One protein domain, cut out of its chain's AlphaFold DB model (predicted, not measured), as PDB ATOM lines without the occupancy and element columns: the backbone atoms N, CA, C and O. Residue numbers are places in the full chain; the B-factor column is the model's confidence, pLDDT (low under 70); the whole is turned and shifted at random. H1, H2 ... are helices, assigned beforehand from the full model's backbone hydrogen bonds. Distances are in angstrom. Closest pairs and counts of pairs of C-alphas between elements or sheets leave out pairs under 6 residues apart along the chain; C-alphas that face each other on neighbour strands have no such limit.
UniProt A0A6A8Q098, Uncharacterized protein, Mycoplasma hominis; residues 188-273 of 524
ATOM      1  N   LYS A 188     254.000  97.583 259.723       85.12
ATOM      2  CA  LYS A 188     254.805  98.545 260.494       85.12
ATOM      3  C   LYS A 188     256.294  98.197 260.464       85.12
ATOM      4  O   LYS A 188     257.111  99.106 260.330       85.12
ATOM      5  N   SER A 189     256.639  96.910 260.514       84.25
ATOM      6  CA  SER A 189     258.030  96.435 260.507       84.25
ATOM      7  C   SER A 189     258.800  96.731 259.203       84.25
ATOM      8  O   SER A 189     260.031  96.763 259.212       84.25
ATOM      9  N   LEU A 190     258.105  97.043 258.099       85.25
ATOM     10  CA  LEU A 190     258.718  97.415 256.815       85.25
ATOM     11  C   LEU A 190     259.368  98.807 256.816       85.25
ATOM     12  O   LEU A 190     260.204  99.102 255.953       85.25
ATOM     13  N   PHE A 191     258.998  99.680 257.755       84.56
ATOM     14  CA  PHE A 191     259.373 101.092 257.723       84.56
ATOM     15  C   PHE A 191     260.111 101.496 258.998       84.56
ATOM     16  O   PHE A 191     259.609 101.344 260.106       84.56
ATOM     17  N   LYS A 192     261.291 102.105 258.833       73.50
ATOM     18  CA  LYS A 192     262.107 102.613 259.952       73.50
ATOM     19  C   LYS A 192     261.459 103.788 260.692       73.50
ATOM     20  O   LYS A 192     261.810 104.067 261.835       73.50
ATOM     21  N   LYS A 193     260.564 104.519 260.024       78.19
ATOM     22  CA  LYS A 193     259.884 105.717 260.533       78.19
ATOM     23  C   LYS A 193     258.390 105.594 260.284       78.19
ATOM     24  O   LYS A 193     257.982 104.998 259.290       78.19
ATOM     25  N   LYS A 194     257.591 106.226 261.152       83.56
ATOM     26  CA  LYS A 194     256.136 106.264 260.997       83.56
ATOM     27  C   LYS A 194     255.742 106.951 259.690       83.56
ATOM     28  O   LYS A 194     256.217 108.050 259.418       83.56
ATOM     29  N   ILE A 195     254.856 106.323 258.918       89.12
ATOM     30  CA  ILE A 195     254.313 106.878 257.673       89.12
ATOM     31  C   ILE A 195     252.811 107.134 257.809       89.12
ATOM     32  O   ILE A 195     252.110 106.451 258.555       89.12
ATOM     33  N   ASN A 196     252.308 108.125 257.073       90.44
ATOM     34  CA  ASN A 196     250.891 108.500 257.117       90.44
ATOM     35  C   ASN A 196     249.978 107.432 256.490       90.44
ATOM     36  O   ASN A 196     248.809 107.343 256.843       90.44
ATOM     37  N   GLU A 197     250.522 106.600 255.602       93.12
ATOM     38  CA  GLU A 197     249.801 105.551 254.870       93.12
ATOM     39  C   GLU A 197     249.611 104.248 255.659       93.12
ATOM     40  O   GLU A 197     249.014 103.311 255.140       93.12
ATOM     41  N   TYR A 198     250.088 104.150 256.906       92.75
ATOM     42  CA  TYR A 198     250.074 102.872 257.628       92.75
ATOM     43  C   TYR A 198     248.705 102.208 257.705       92.75
ATOM     44  O   TYR A 198     248.610 101.014 257.452       92.75
ATOM     45  N   LYS A 199     247.654 102.963 258.051       93.44
ATOM     46  CA  LYS A 199     246.329 102.373 258.272       93.44
ATOM     47  C   LYS A 199     245.749 101.777 256.988       93.44
ATOM     48  O   LYS A 199     245.233 100.666 257.007       93.44
ATOM     49  N   ILE A 200     245.860 102.501 255.874       95.69
ATOM     50  CA  ILE A 200     245.360 102.023 254.584       95.69
ATOM     51  C   ILE A 200     246.210 100.866 254.045       95.69
ATOM     52  O   ILE A 200     245.651  99.910 253.525       95.69
ATOM     53  N   LEU A 201     247.533 100.877 254.249       95.62
ATOM     54  CA  LEU A 201     248.398  99.751 253.875       95.62
ATOM     55  C   LEU A 201     248.116  98.494 254.716       95.62
ATOM     56  O   LEU A 201     248.095  97.401 254.162       95.62
ATOM     57  N   GLU A 202     247.852  98.629 256.022       94.25
ATOM     58  CA  GLU A 202     247.404  97.514 256.878       94.25
ATOM     59  C   GLU A 202     246.051  96.958 256.412       94.25
ATOM     60  O   GLU A 202     245.865  95.742 256.362       94.25
ATOM     61  N   LYS A 203     245.113  97.827 256.019       95.50
ATOM     62  CA  LYS A 203     243.824  97.389 255.474       95.50
ATOM     63  C   LYS A 203     243.999  96.640 254.148       95.50
ATOM     64  O   LYS A 203     243.454  95.550 254.017       95.50
ATOM     65  N   ILE A 204     244.797  97.168 253.215       96.06
ATOM     66  CA  ILE A 204     245.117  96.507 251.936       96.06
ATOM     67  C   ILE A 204     245.772  95.142 252.181       96.06
ATOM     68  O   ILE A 204     245.357  94.154 251.584       96.06
ATOM     69  N   PHE A 205     246.733  95.061 253.106       94.69
ATOM     70  CA  PHE A 205     247.387  93.807 253.491       94.69
ATOM     71  C   PHE A 205     246.391  92.731 253.935       94.69
ATOM     72  O   PHE A 205     246.498  91.579 253.520       94.69
ATOM     73  N   ASN A 206     245.409  93.100 254.761       93.62
ATOM     74  CA  ASN A 206     244.383  92.169 255.231       93.62
ATOM     75  C   ASN A 206     243.424  91.755 254.109       93.62
ATOM     76  O   ASN A 206     243.053  90.585 254.023       93.62
ATOM     77  N   LEU A 207     243.050  92.702 253.245       96.25
ATOM     78  CA  LEU A 207     242.158  92.469 252.109       96.25
ATOM     79  C   LEU A 207     242.793  91.583 251.031       96.25
ATOM     80  O   LEU A 207     242.097  90.765 250.441       96.25
ATOM     81  N   LEU A 208     244.113  91.660 250.830       94.75
ATOM     82  CA  LEU A 208     244.866  90.758 249.947       94.75
ATOM     83  C   LEU A 208     244.721  89.285 250.346       94.75
ATOM     84  O   LEU A 208     244.601  88.431 249.470       94.75
ATOM     85  N   ARG A 209     244.682  88.992 251.655       89.50
ATOM     86  CA  ARG A 209     244.543  87.622 252.180       89.50
ATOM     87  C   ARG A 209     243.189  87.000 251.846       89.50
ATOM     88  O   ARG A 209     243.114  85.803 251.606       89.50
ATOM     89  N   ILE A 210     242.128  87.803 251.881       93.88
ATOM     90  CA  ILE A 210     240.744  87.347 251.662       93.88
ATOM     91  C   ILE A 210     240.211  87.691 250.267       93.88
ATOM     92  O   ILE A 210     239.100  87.300 249.931       93.88
ATOM     93  N   LYS A 211     241.005  88.397 249.454       93.81
ATOM     94  CA  LYS A 211     240.669  88.843 248.095       93.81
ATOM     95  C   LYS A 211     239.367  89.648 248.013       93.81
ATOM     96  O   LYS A 211     238.586  89.483 247.083       93.81
ATOM     97  N   GLU A 212     239.173  90.570 248.954       96.06
ATOM     98  CA  GLU A 212     238.020  91.482 248.978       96.06
ATOM     99  C   GLU A 212     238.405  92.919 248.590       96.06
ATOM    100  O   GLU A 212     239.504  93.372 248.921       96.06
ATOM    101  N   PRO A 213     237.518  93.678 247.920       96.31
ATOM    102  CA  PRO A 213     237.795  95.066 247.577       96.31
ATOM    103  C   PRO A 213     237.798  95.968 248.821       96.31
ATOM    104  O   PRO A 213     237.021  95.793 249.759       96.31
ATOM    105  N   LEU A 214     238.628  97.008 248.794       97.06
ATOM    106  CA  LEU A 214     238.533  98.135 249.713       97.06
ATOM    107  C   LEU A 214     237.231  98.895 249.429       97.06
ATOM    108  O   LEU A 214     236.989  99.340 248.303       97.06
ATOM    109  N   SER A 215     236.393  99.050 250.454       96.69
ATOM    110  CA  SER A 215     235.148  99.810 250.349       96.69
ATOM    111  C   SER A 215     235.425 101.312 250.211       96.69
ATOM    112  O   SER A 215     236.447 101.832 250.668       96.69
ATOM    113  N   TYR A 216     234.486 102.043 249.606       96.19
ATOM    114  CA  TYR A 216     234.605 103.496 249.473       96.19
ATOM    115  C   TYR A 216     234.620 104.210 250.836       96.19
ATOM    116  O   TYR A 216     235.372 105.167 251.015       96.19
ATOM    117  N   SER A 217     233.839 103.726 251.810       95.75
ATOM    118  CA  SER A 217     233.823 104.268 253.175       95.75
ATOM    119  C   SER A 217     235.183 104.122 253.856       95.75
ATOM    120  O   SER A 217     235.733 105.116 254.331       95.75
ATOM    121  N   ASP A 218     235.770 102.920 253.820       95.81
ATOM    122  CA  ASP A 218     237.072 102.643 254.434       95.81
ATOM    123  C   ASP A 218     238.170 103.454 253.739       95.81
ATOM    124  O   ASP A 218     239.056 104.013 254.385       95.81
ATOM    125  N   TYR A 219     238.106 103.574 252.411       95.69
ATOM    126  CA  TYR A 219     239.027 104.417 251.656       95.69
ATOM    127  C   TYR A 219     238.952 105.888 252.088       95.69
ATOM    128  O   TYR A 219     239.993 106.506 252.314       95.69
ATOM    129  N   LEU A 220     237.754 106.463 252.231       94.44
ATOM    130  CA  LEU A 220     237.596 107.855 252.661       94.44
ATOM    131  C   LEU A 220     238.098 108.104 254.085       94.44
ATOM    132  O   LEU A 220     238.673 109.166 254.330       94.44
ATOM    133  N   GLU A 221     237.898 107.152 254.994       95.44
ATOM    134  CA  GLU A 221     238.351 107.254 256.383       95.44
ATOM    135  C   GLU A 221     239.876 107.116 256.501       95.44
ATOM    136  O   GLU A 221     240.528 107.841 257.259       95.44
ATOM    137  N   LEU A 222     240.463 106.182 255.748       94.62
ATOM    138  CA  LEU A 222     241.867 105.799 255.890       94.62
ATOM    139  C   LEU A 222     242.812 106.543 254.941       94.62
ATOM    140  O   LEU A 222     244.031 106.478 255.140       94.62
ATOM    141  N   LYS A 223     242.296 107.231 253.909       90.94
ATOM    142  CA  LYS A 223     243.149 107.933 252.940       90.94
ATOM    143  C   LYS A 223     243.983 109.022 253.634       90.94
ATOM    144  O   LYS A 223     243.450 109.881 254.340       90.94
ATOM    145  N   PRO A 224     245.307 109.046 253.419       91.19
ATOM    146  CA  PRO A 224     246.138 110.161 253.835       91.19
ATOM    147  C   PRO A 224     245.864 111.381 252.948       91.19
ATOM    148  O   PRO A 224     245.305 111.284 251.856       91.19
ATOM    149  N   LYS A 225     246.366 112.543 253.376       88.75
ATOM    150  CA  LYS A 225     246.395 113.746 252.529       88.75
ATOM    151  C   LYS A 225     247.184 113.534 251.232       88.75
ATOM    152  O   LYS A 225     246.855 114.128 250.214       88.75
ATOM    153  N   GLU A 226     248.223 112.701 251.273       88.06
ATOM    154  CA  GLU A 226     249.057 112.385 250.118       88.06
ATOM    155  C   GLU A 226     249.455 110.906 250.129       88.06
ATOM    156  O   GLU A 226     249.963 110.403 251.133       88.06
ATOM    157  N   PHE A 227     249.260 110.231 248.993       90.44
ATOM    158  CA  PHE A 227     249.806 108.903 248.729       90.44
ATOM    159  C   PHE A 227     251.236 109.020 248.202       90.44
ATOM    160  O   PHE A 227     251.450 109.489 247.087       90.44
ATOM    161  N   LYS A 228     252.219 108.586 248.986       88.88
ATOM    162  CA  LYS A 228     253.633 108.501 248.611       88.88
ATOM    163  C   LYS A 228     254.028 107.068 248.248       88.88
ATOM    164  O   LYS A 228     254.631 106.872 247.196       88.88
ATOM    165  N   TYR A 229     253.718 106.089 249.098       91.25
ATOM    166  CA  TYR A 229     254.092 104.683 248.884       91.25
ATOM    167  C   TYR A 229     253.120 103.997 247.928       91.25
ATOM    168  O   TYR A 229     253.564 103.369 246.973       91.25
ATOM    169  N   ILE A 230     251.816 104.216 248.101       93.31
ATOM    170  CA  ILE A 230     250.766 103.693 247.215       93.31
ATOM    171  C   ILE A 230     250.953 104.183 245.773       93.31
ATOM    172  O   ILE A 230     250.804 103.399 244.844       93.31
ATOM    173  N   LYS A 231     251.362 105.444 245.554       92.56
ATOM    174  CA  LYS A 231     251.690 105.927 244.197       92.56
ATOM    175  C   LYS A 231     252.777 105.088 243.529       92.56
ATOM    176  O   LYS A 231     252.660 104.783 242.350       92.56
ATOM    177  N   ARG A 232     253.829 104.735 244.274       90.56
ATOM    178  CA  ARG A 232     254.942 103.929 243.757       90.56
ATOM    179  C   ARG A 232     254.547 102.472 243.562       90.56
ATOM    180  O   ARG A 232     254.833 101.936 242.505       90.56
ATOM    181  N   LEU A 233     253.825 101.895 244.520       93.06
ATOM    182  CA  LEU A 233     253.286 100.538 244.428       93.06
ATOM    183  C   LEU A 233     252.434 100.346 243.166       93.06
ATOM    184  O   LEU A 233     252.548  99.347 242.473       93.06
ATOM    185  N   LEU A 234     251.606 101.340 242.849       93.19
ATOM    186  CA  LEU A 234     250.696 101.311 241.705       93.19
ATOM    187  C   LEU A 234     251.319 101.877 240.417       93.19
ATOM    188  O   LEU A 234     250.591 102.115 239.453       93.19
ATOM    189  N   ASN A 235     252.629 102.155 240.407       89.88
ATOM    190  CA  ASN A 235     253.358 102.742 239.276       89.88
ATOM    191  C   ASN A 235     252.697 104.006 238.687       89.88
ATOM    192  O   ASN A 235     252.712 104.235 237.480       89.88
ATOM    193  N   ILE A 236     252.113 104.847 239.544       90.50
ATOM    194  CA  ILE A 236     251.455 106.097 239.148       90.50
ATOM    195  C   ILE A 236     252.527 107.159 238.836       90.50
ATOM    196  O   ILE A 236     253.313 107.510 239.728       90.50
ATOM    197  N   PRO A 237     252.563 107.730 237.614       85.69
ATOM    198  CA  PRO A 237     253.492 108.792 237.258       85.69
ATOM    199  C   PRO A 237     253.365 110.027 238.170       85.69
ATOM    200  O   PRO A 237     252.255 110.454 238.490       85.69
ATOM    201  N   PRO A 238     254.477 110.700 238.531       79.69
ATOM    202  CA  PRO A 238     254.460 111.824 239.478       79.69
ATOM    203  C   PRO A 238     253.560 113.008 239.094       79.69
ATOM    204  O   PRO A 238     253.150 113.768 239.969       79.69
ATOM    205  N   LYS A 239     253.290 113.192 237.795       84.81
ATOM    206  CA  LYS A 239     252.510 114.317 237.251       84.81
ATOM    207  C   LYS A 239     251.052 113.960 236.942       84.81
ATOM    208  O   LYS A 239     250.311 114.842 236.514       84.81
ATOM    209  N   GLU A 240     250.643 112.706 237.133       84.19
ATOM    210  CA  GLU A 240     249.271 112.279 236.848       84.19
ATOM    211  C   GLU A 240     248.301 112.941 237.842       84.19
ATOM    212  O   GLU A 240     248.470 112.863 239.062       84.19
ATOM    213  N   ARG A 241     247.295 113.645 237.311       79.75
ATOM    214  CA  ARG A 241     246.230 114.298 238.088       79.75
ATOM    215  C   ARG A 241     244.964 113.443 238.039       79.75
ATOM    216  O   ARG A 241     244.795 112.656 237.120       79.75
ATOM    217  N   ASN A 242     244.067 113.635 239.010       84.38
ATOM    218  CA  ASN A 242     242.753 112.971 239.067       84.38
ATOM    219  C   ASN A 242     242.816 111.434 239.067       84.38
ATOM    220  O   ASN A 242     241.953 110.761 238.517       84.38
ATOM    221  N   VAL A 243     243.845 110.876 239.703       88.19
ATOM    222  CA  VAL A 243     244.022 109.427 239.790       88.19
ATOM    223  C   VAL A 243     242.934 108.812 240.671       88.19
ATOM    224  O   VAL A 243     242.812 109.170 241.846       88.19
ATOM    225  N   ASN A 244     242.185 107.846 240.131       92.69
ATOM    226  CA  ASN A 244     241.275 107.029 240.929       92.69
ATOM    227  C   ASN A 244     242.066 105.965 241.705       92.69
ATOM    228  O   ASN A 244     242.288 104.849 241.235       92.69
ATOM    229  N   TYR A 245     242.541 106.337 242.896       93.75
ATOM    230  CA  TYR A 245     243.312 105.432 243.748       93.75
ATOM    231  C   TYR A 245     242.510 104.217 244.199       93.75
ATOM    232  O   TYR A 245     243.101 103.152 244.314       93.75
ATOM    233  N   LEU A 246     241.205 104.354 244.449       95.62
ATOM    234  CA  LEU A 246     240.396 103.246 244.953       95.62
ATOM    235  C   LEU A 246     240.350 102.097 243.943       95.62
ATOM    236  O   LEU A 246     240.670 100.964 244.296       95.62
ATOM    237  N   ASP A 247     240.052 102.403 242.681       95.94
ATOM    238  CA  ASP A 247     239.999 101.394 241.619       95.94
ATOM    239  C   ASP A 247     241.367 100.749 241.394       95.94
ATOM    240  O   ASP A 247     241.464  99.528 241.291       95.94
ATOM    241  N   LYS A 248     242.447 101.544 241.381       96.19
ATOM    242  CA  LYS A 248     243.809 101.012 241.224       96.19
ATOM    243  C   LYS A 248     244.232 100.137 242.412       96.19
ATOM    244  O   LYS A 248     244.883  99.118 242.202       96.19
ATOM    245  N   ILE A 249     243.851 100.499 243.641       96.50
ATOM    246  CA  ILE A 249     244.083  99.680 244.843       96.50
ATOM    247  C   ILE A 249     243.305  98.366 244.741       96.50
ATOM    248  O   ILE A 249     243.882  97.306 244.963       96.50
ATOM    249  N   ASN A 250     242.025  98.415 244.375       97.19
ATOM    250  CA  ASN A 250     241.196  97.217 244.245       97.19
ATOM    251  C   ASN A 250     241.720  96.297 243.144       97.19
ATOM    252  O   ASN A 250     241.887  95.102 243.372       97.19
ATOM    253  N   PHE A 251     242.089  96.859 241.992       96.00
ATOM    254  CA  PHE A 251     242.767  96.119 240.934       96.00
ATOM    255  C   PHE A 251     244.048  95.450 241.448       96.00
ATOM    256  O   PHE A 251     244.265  94.267 241.193       96.00
ATOM    257  N   TYR A 252     244.875  96.158 242.220       95.94
ATOM    258  CA  TYR A 252     246.071  95.573 242.824       95.94
ATOM    259  C   TYR A 252     245.729  94.396 243.756       95.94
ATOM    260  O   TYR A 252     246.336  93.333 243.620       95.94
ATOM    261  N   ILE A 253     244.741  94.557 244.650       96.44
ATOM    262  CA  ILE A 253     244.305  93.528 245.612       96.44
ATOM    263  C   ILE A 253     243.909  92.227 244.903       96.44
ATOM    264  O   ILE A 253     244.317  91.136 245.315       96.44
ATOM    265  N   PHE A 254     243.145  92.323 243.816       95.31
ATOM    266  CA  PHE A 254     242.710  91.136 243.082       95.31
ATOM    267  C   PHE A 254     243.878  90.416 242.397       95.31
ATOM    268  O   PHE A 254     243.917  89.186 242.410       95.31
ATOM    269  N   ASN A 255     244.871  91.157 241.903       94.62
ATOM    270  CA  ASN A 255     245.929  90.608 241.053       94.62
ATOM    271  C   ASN A 255     247.225  90.187 241.774       94.62
ATOM    272  O   ASN A 255     248.037  89.515 241.153       94.62
ATOM    273  N   HIS A 256     247.436  90.535 243.051       94.56
ATOM    274  CA  HIS A 256     248.705  90.248 243.758       94.56
ATOM    275  C   HIS A 256     248.513  89.385 244.999       94.56
ATOM    276  O   HIS A 256     247.446  89.418 245.616       94.56
ATOM    277  N   LEU A 257     249.529  88.622 245.393       92.19
ATOM    278  CA  LEU A 257     249.513  87.907 246.667       92.19
ATOM    279  C   LEU A 257     249.921  88.824 247.827       92.19
ATOM    280  O   LEU A 257     250.435  89.934 247.647       92.19
ATOM    281  N   GLN A 258     249.656  88.361 249.048       90.44
ATOM    282  CA  GLN A 258     250.012  89.096 250.256       90.44
ATOM    283  C   GLN A 258     251.541  89.217 250.396       90.44
ATOM    284  O   GLN A 258     252.047  90.263 250.810       90.44
ATOM    285  N   GLU A 259     252.270  88.174 250.007       88.81
ATOM    286  CA  GLU A 259     253.728  88.102 250.001       88.81
ATOM    287  C   GLU A 259     254.338  89.090 248.997       88.81
ATOM    288  O   GLU A 259     255.258  89.829 249.356       88.81
ATOM    289  N   ASP A 260     253.773  89.174 247.786       89.44
ATOM    290  CA  ASP A 260     254.206  90.119 246.745       89.44
ATOM    291  C   ASP A 260     254.083  91.561 247.240       89.44
ATOM    292  O   ASP A 260     255.011  92.359 247.132       89.44
ATOM    293  N   PHE A 261     252.963  91.885 247.889       93.25
ATOM    294  CA  PHE A 261     252.743  93.206 248.471       93.25
ATOM    295  C   PHE A 261     253.765  93.564 249.554       93.25
ATOM    296  O   PHE A 261     254.239  94.702 249.606       93.25
ATOM    297  N   LEU A 262     254.132  92.614 250.423       91.81
ATOM    298  CA  LEU A 262     255.191  92.843 251.410       91.81
ATOM    299  C   LEU A 262     256.537  93.089 250.730       91.81
ATOM    300  O   LEU A 262     257.270  93.991 251.147       91.81
ATOM    301  N   LEU A 263     256.853  92.309 249.697       91.25
ATOM    302  CA  LEU A 263     258.105  92.423 248.957       91.25
ATOM    303  C   LEU A 263     258.199  93.762 248.219       91.25
ATOM    304  O   LEU A 263     259.213  94.455 248.334       91.25
ATOM    305  N   ASP A 264     257.135  94.183 247.544       92.75
ATOM    306  CA  ASP A 264     257.093  95.454 246.821       92.75
ATOM    307  C   ASP A 264     257.194  96.646 247.770       92.75
ATOM    308  O   ASP A 264     258.009  97.552 247.566       92.75
ATOM    309  N   LEU A 265     256.455  96.629 248.884       93.44
ATOM    310  CA  LEU A 265     256.597  97.665 249.907       93.44
ATOM    311  C   LEU A 265     257.997  97.678 250.527       93.44
ATOM    312  O   LEU A 265     258.516  98.760 250.832       93.44
ATOM    313  N   LYS A 266     258.633  96.513 250.702       91.38
ATOM    314  CA  LYS A 266     260.012  96.424 251.190       91.38
ATOM    315  C   LYS A 266     260.973  97.098 250.216       91.38
ATOM    316  O   LYS A 266     261.754  97.945 250.656       91.38
ATOM    317  N   LYS A 267     260.885  96.784 248.921       92.06
ATOM    318  CA  LYS A 267     261.701  97.399 247.860       92.06
ATOM    319  C   LYS A 267     261.516  98.920 247.828       92.06
ATOM    320  O   LYS A 267     262.499  99.653 247.935       92.06
ATOM    321  N   ILE A 268     260.270  99.403 247.827       91.88
ATOM    322  CA  ILE A 268     259.946 100.843 247.837       91.88
ATOM    323  C   ILE A 268     260.496 101.537 249.097       91.88
ATOM    324  O   ILE A 268     261.010 102.658 249.036       91.88
ATOM    325  N   SER A 269     260.395 100.893 250.263       89.69
ATOM    326  CA  SER A 269     260.933 101.407 251.531       89.69
ATOM    327  C   SER A 269     262.458 101.550 251.476       89.69
ATOM    328  O   SER A 269     263.000 102.573 251.904       89.69
ATOM    329  N   ILE A 270     263.159 100.557 250.923       89.94
ATOM    330  CA  ILE A 270     264.615 100.593 250.729       89.94
ATOM    331  C   ILE A 270     265.005 101.715 249.762       89.94
ATOM    332  O   ILE A 270     265.842 102.547 250.120       89.94
ATOM    333  N   GLU A 271     264.348 101.792 248.603       90.81
ATOM    334  CA  GLU A 271     264.554 102.845 247.602       90.81
ATOM    335  C   GLU A 271     264.408 104.239 248.201       90.81
ATOM    336  O   GLU A 271     265.324 105.056 248.097       90.81
ATOM    337  N   PHE A 272     263.311 104.510 248.912       87.44
ATOM    338  CA  PHE A 272     263.131 105.818 249.535       87.44
ATOM    339  C   PHE A 272     264.215 106.143 250.560       87.44
ATOM    340  O   PHE A 272     264.602 107.308 250.660       87.44
ATOM    341  N   ASN A 273     264.688 105.161 251.327       85.50
ATOM    342  CA  ASN A 273     265.750 105.399 252.300       85.50
ATOM    343  C   ASN A 273     267.068 105.759 251.600       85.50
ATOM    344  O   ASN A 273     267.695 106.749 251.974       85.50
TER     345      ASN A 273
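Overview. This is residues 188 to 273 of the 524 residues of an uncharacterized protein of Mycoplasma hominis (UniProt A0A6A8Q098). The longest helix, H5, makes a V with H4, the two joined by a tight link at the corner; H3 sits between the arms, and H1 covers one side of the V, running lengthwise toward its corner, where it packs on H4 with residues 204 to 208 and on H5 with residues 205 to 209. H2 folds back beside the beginning of H1. The printed part has 86 residues with five named helices, in the order H1 to H5, and no named strand: all helix. It is compact and rounded, with a radius of gyration of the C-alphas of 12.2 A and spans of 31 by 30 by 22 A.

Along the chain. H5, residues 258 to 273, is 22.8 A long and ends at C-alpha 273 (265.750, 105.399, 252.300). H1, residues 198 to 210, is 19.1 A long and begins at C-alpha 198 (250.074, 102.872, 257.628). H4, residues 245 to 255, is 15.3 A long. H2 is residues 216 to 222 and H3 residues 229 to 233.

Arrangement. H5 touches H1, the hub, opposite ways at a shallow tilt of 25 degrees; the closest C-alphas, of Leu 208 and Gln 258, are 5.4 A apart. H5 also touches H3, with closest C-alphas Leu 233 and Asp 264 at 6.8 A. H1 touches H4 with residues 204 to 208 alone, the same way at 36 degrees, only just a steep tilt; the C-alphas of Leu 208 and Ile 253 are closest, at 5.2 A. H1 and H2 form a helical hairpin and only just touch, with 3 pairs of C-alphas within 8 A, the closest Ile 200 and Leu 222 at 5.3 A. H3 and H4 are near each other. Every O i to N i+4 pair is within hydrogen-bond range in H2, H3, H4 and H5, and 7 of 9 in H1.

Size, cuts and confidence. The C-alphas farthest apart, of Ile 210 and Lys 239, are 32.8 A apart. The printed part has no cut; the link H3 to H4, 11 residues, is long. Mean pLDDT of the printed part is 91.4, and no printed residue is under 70.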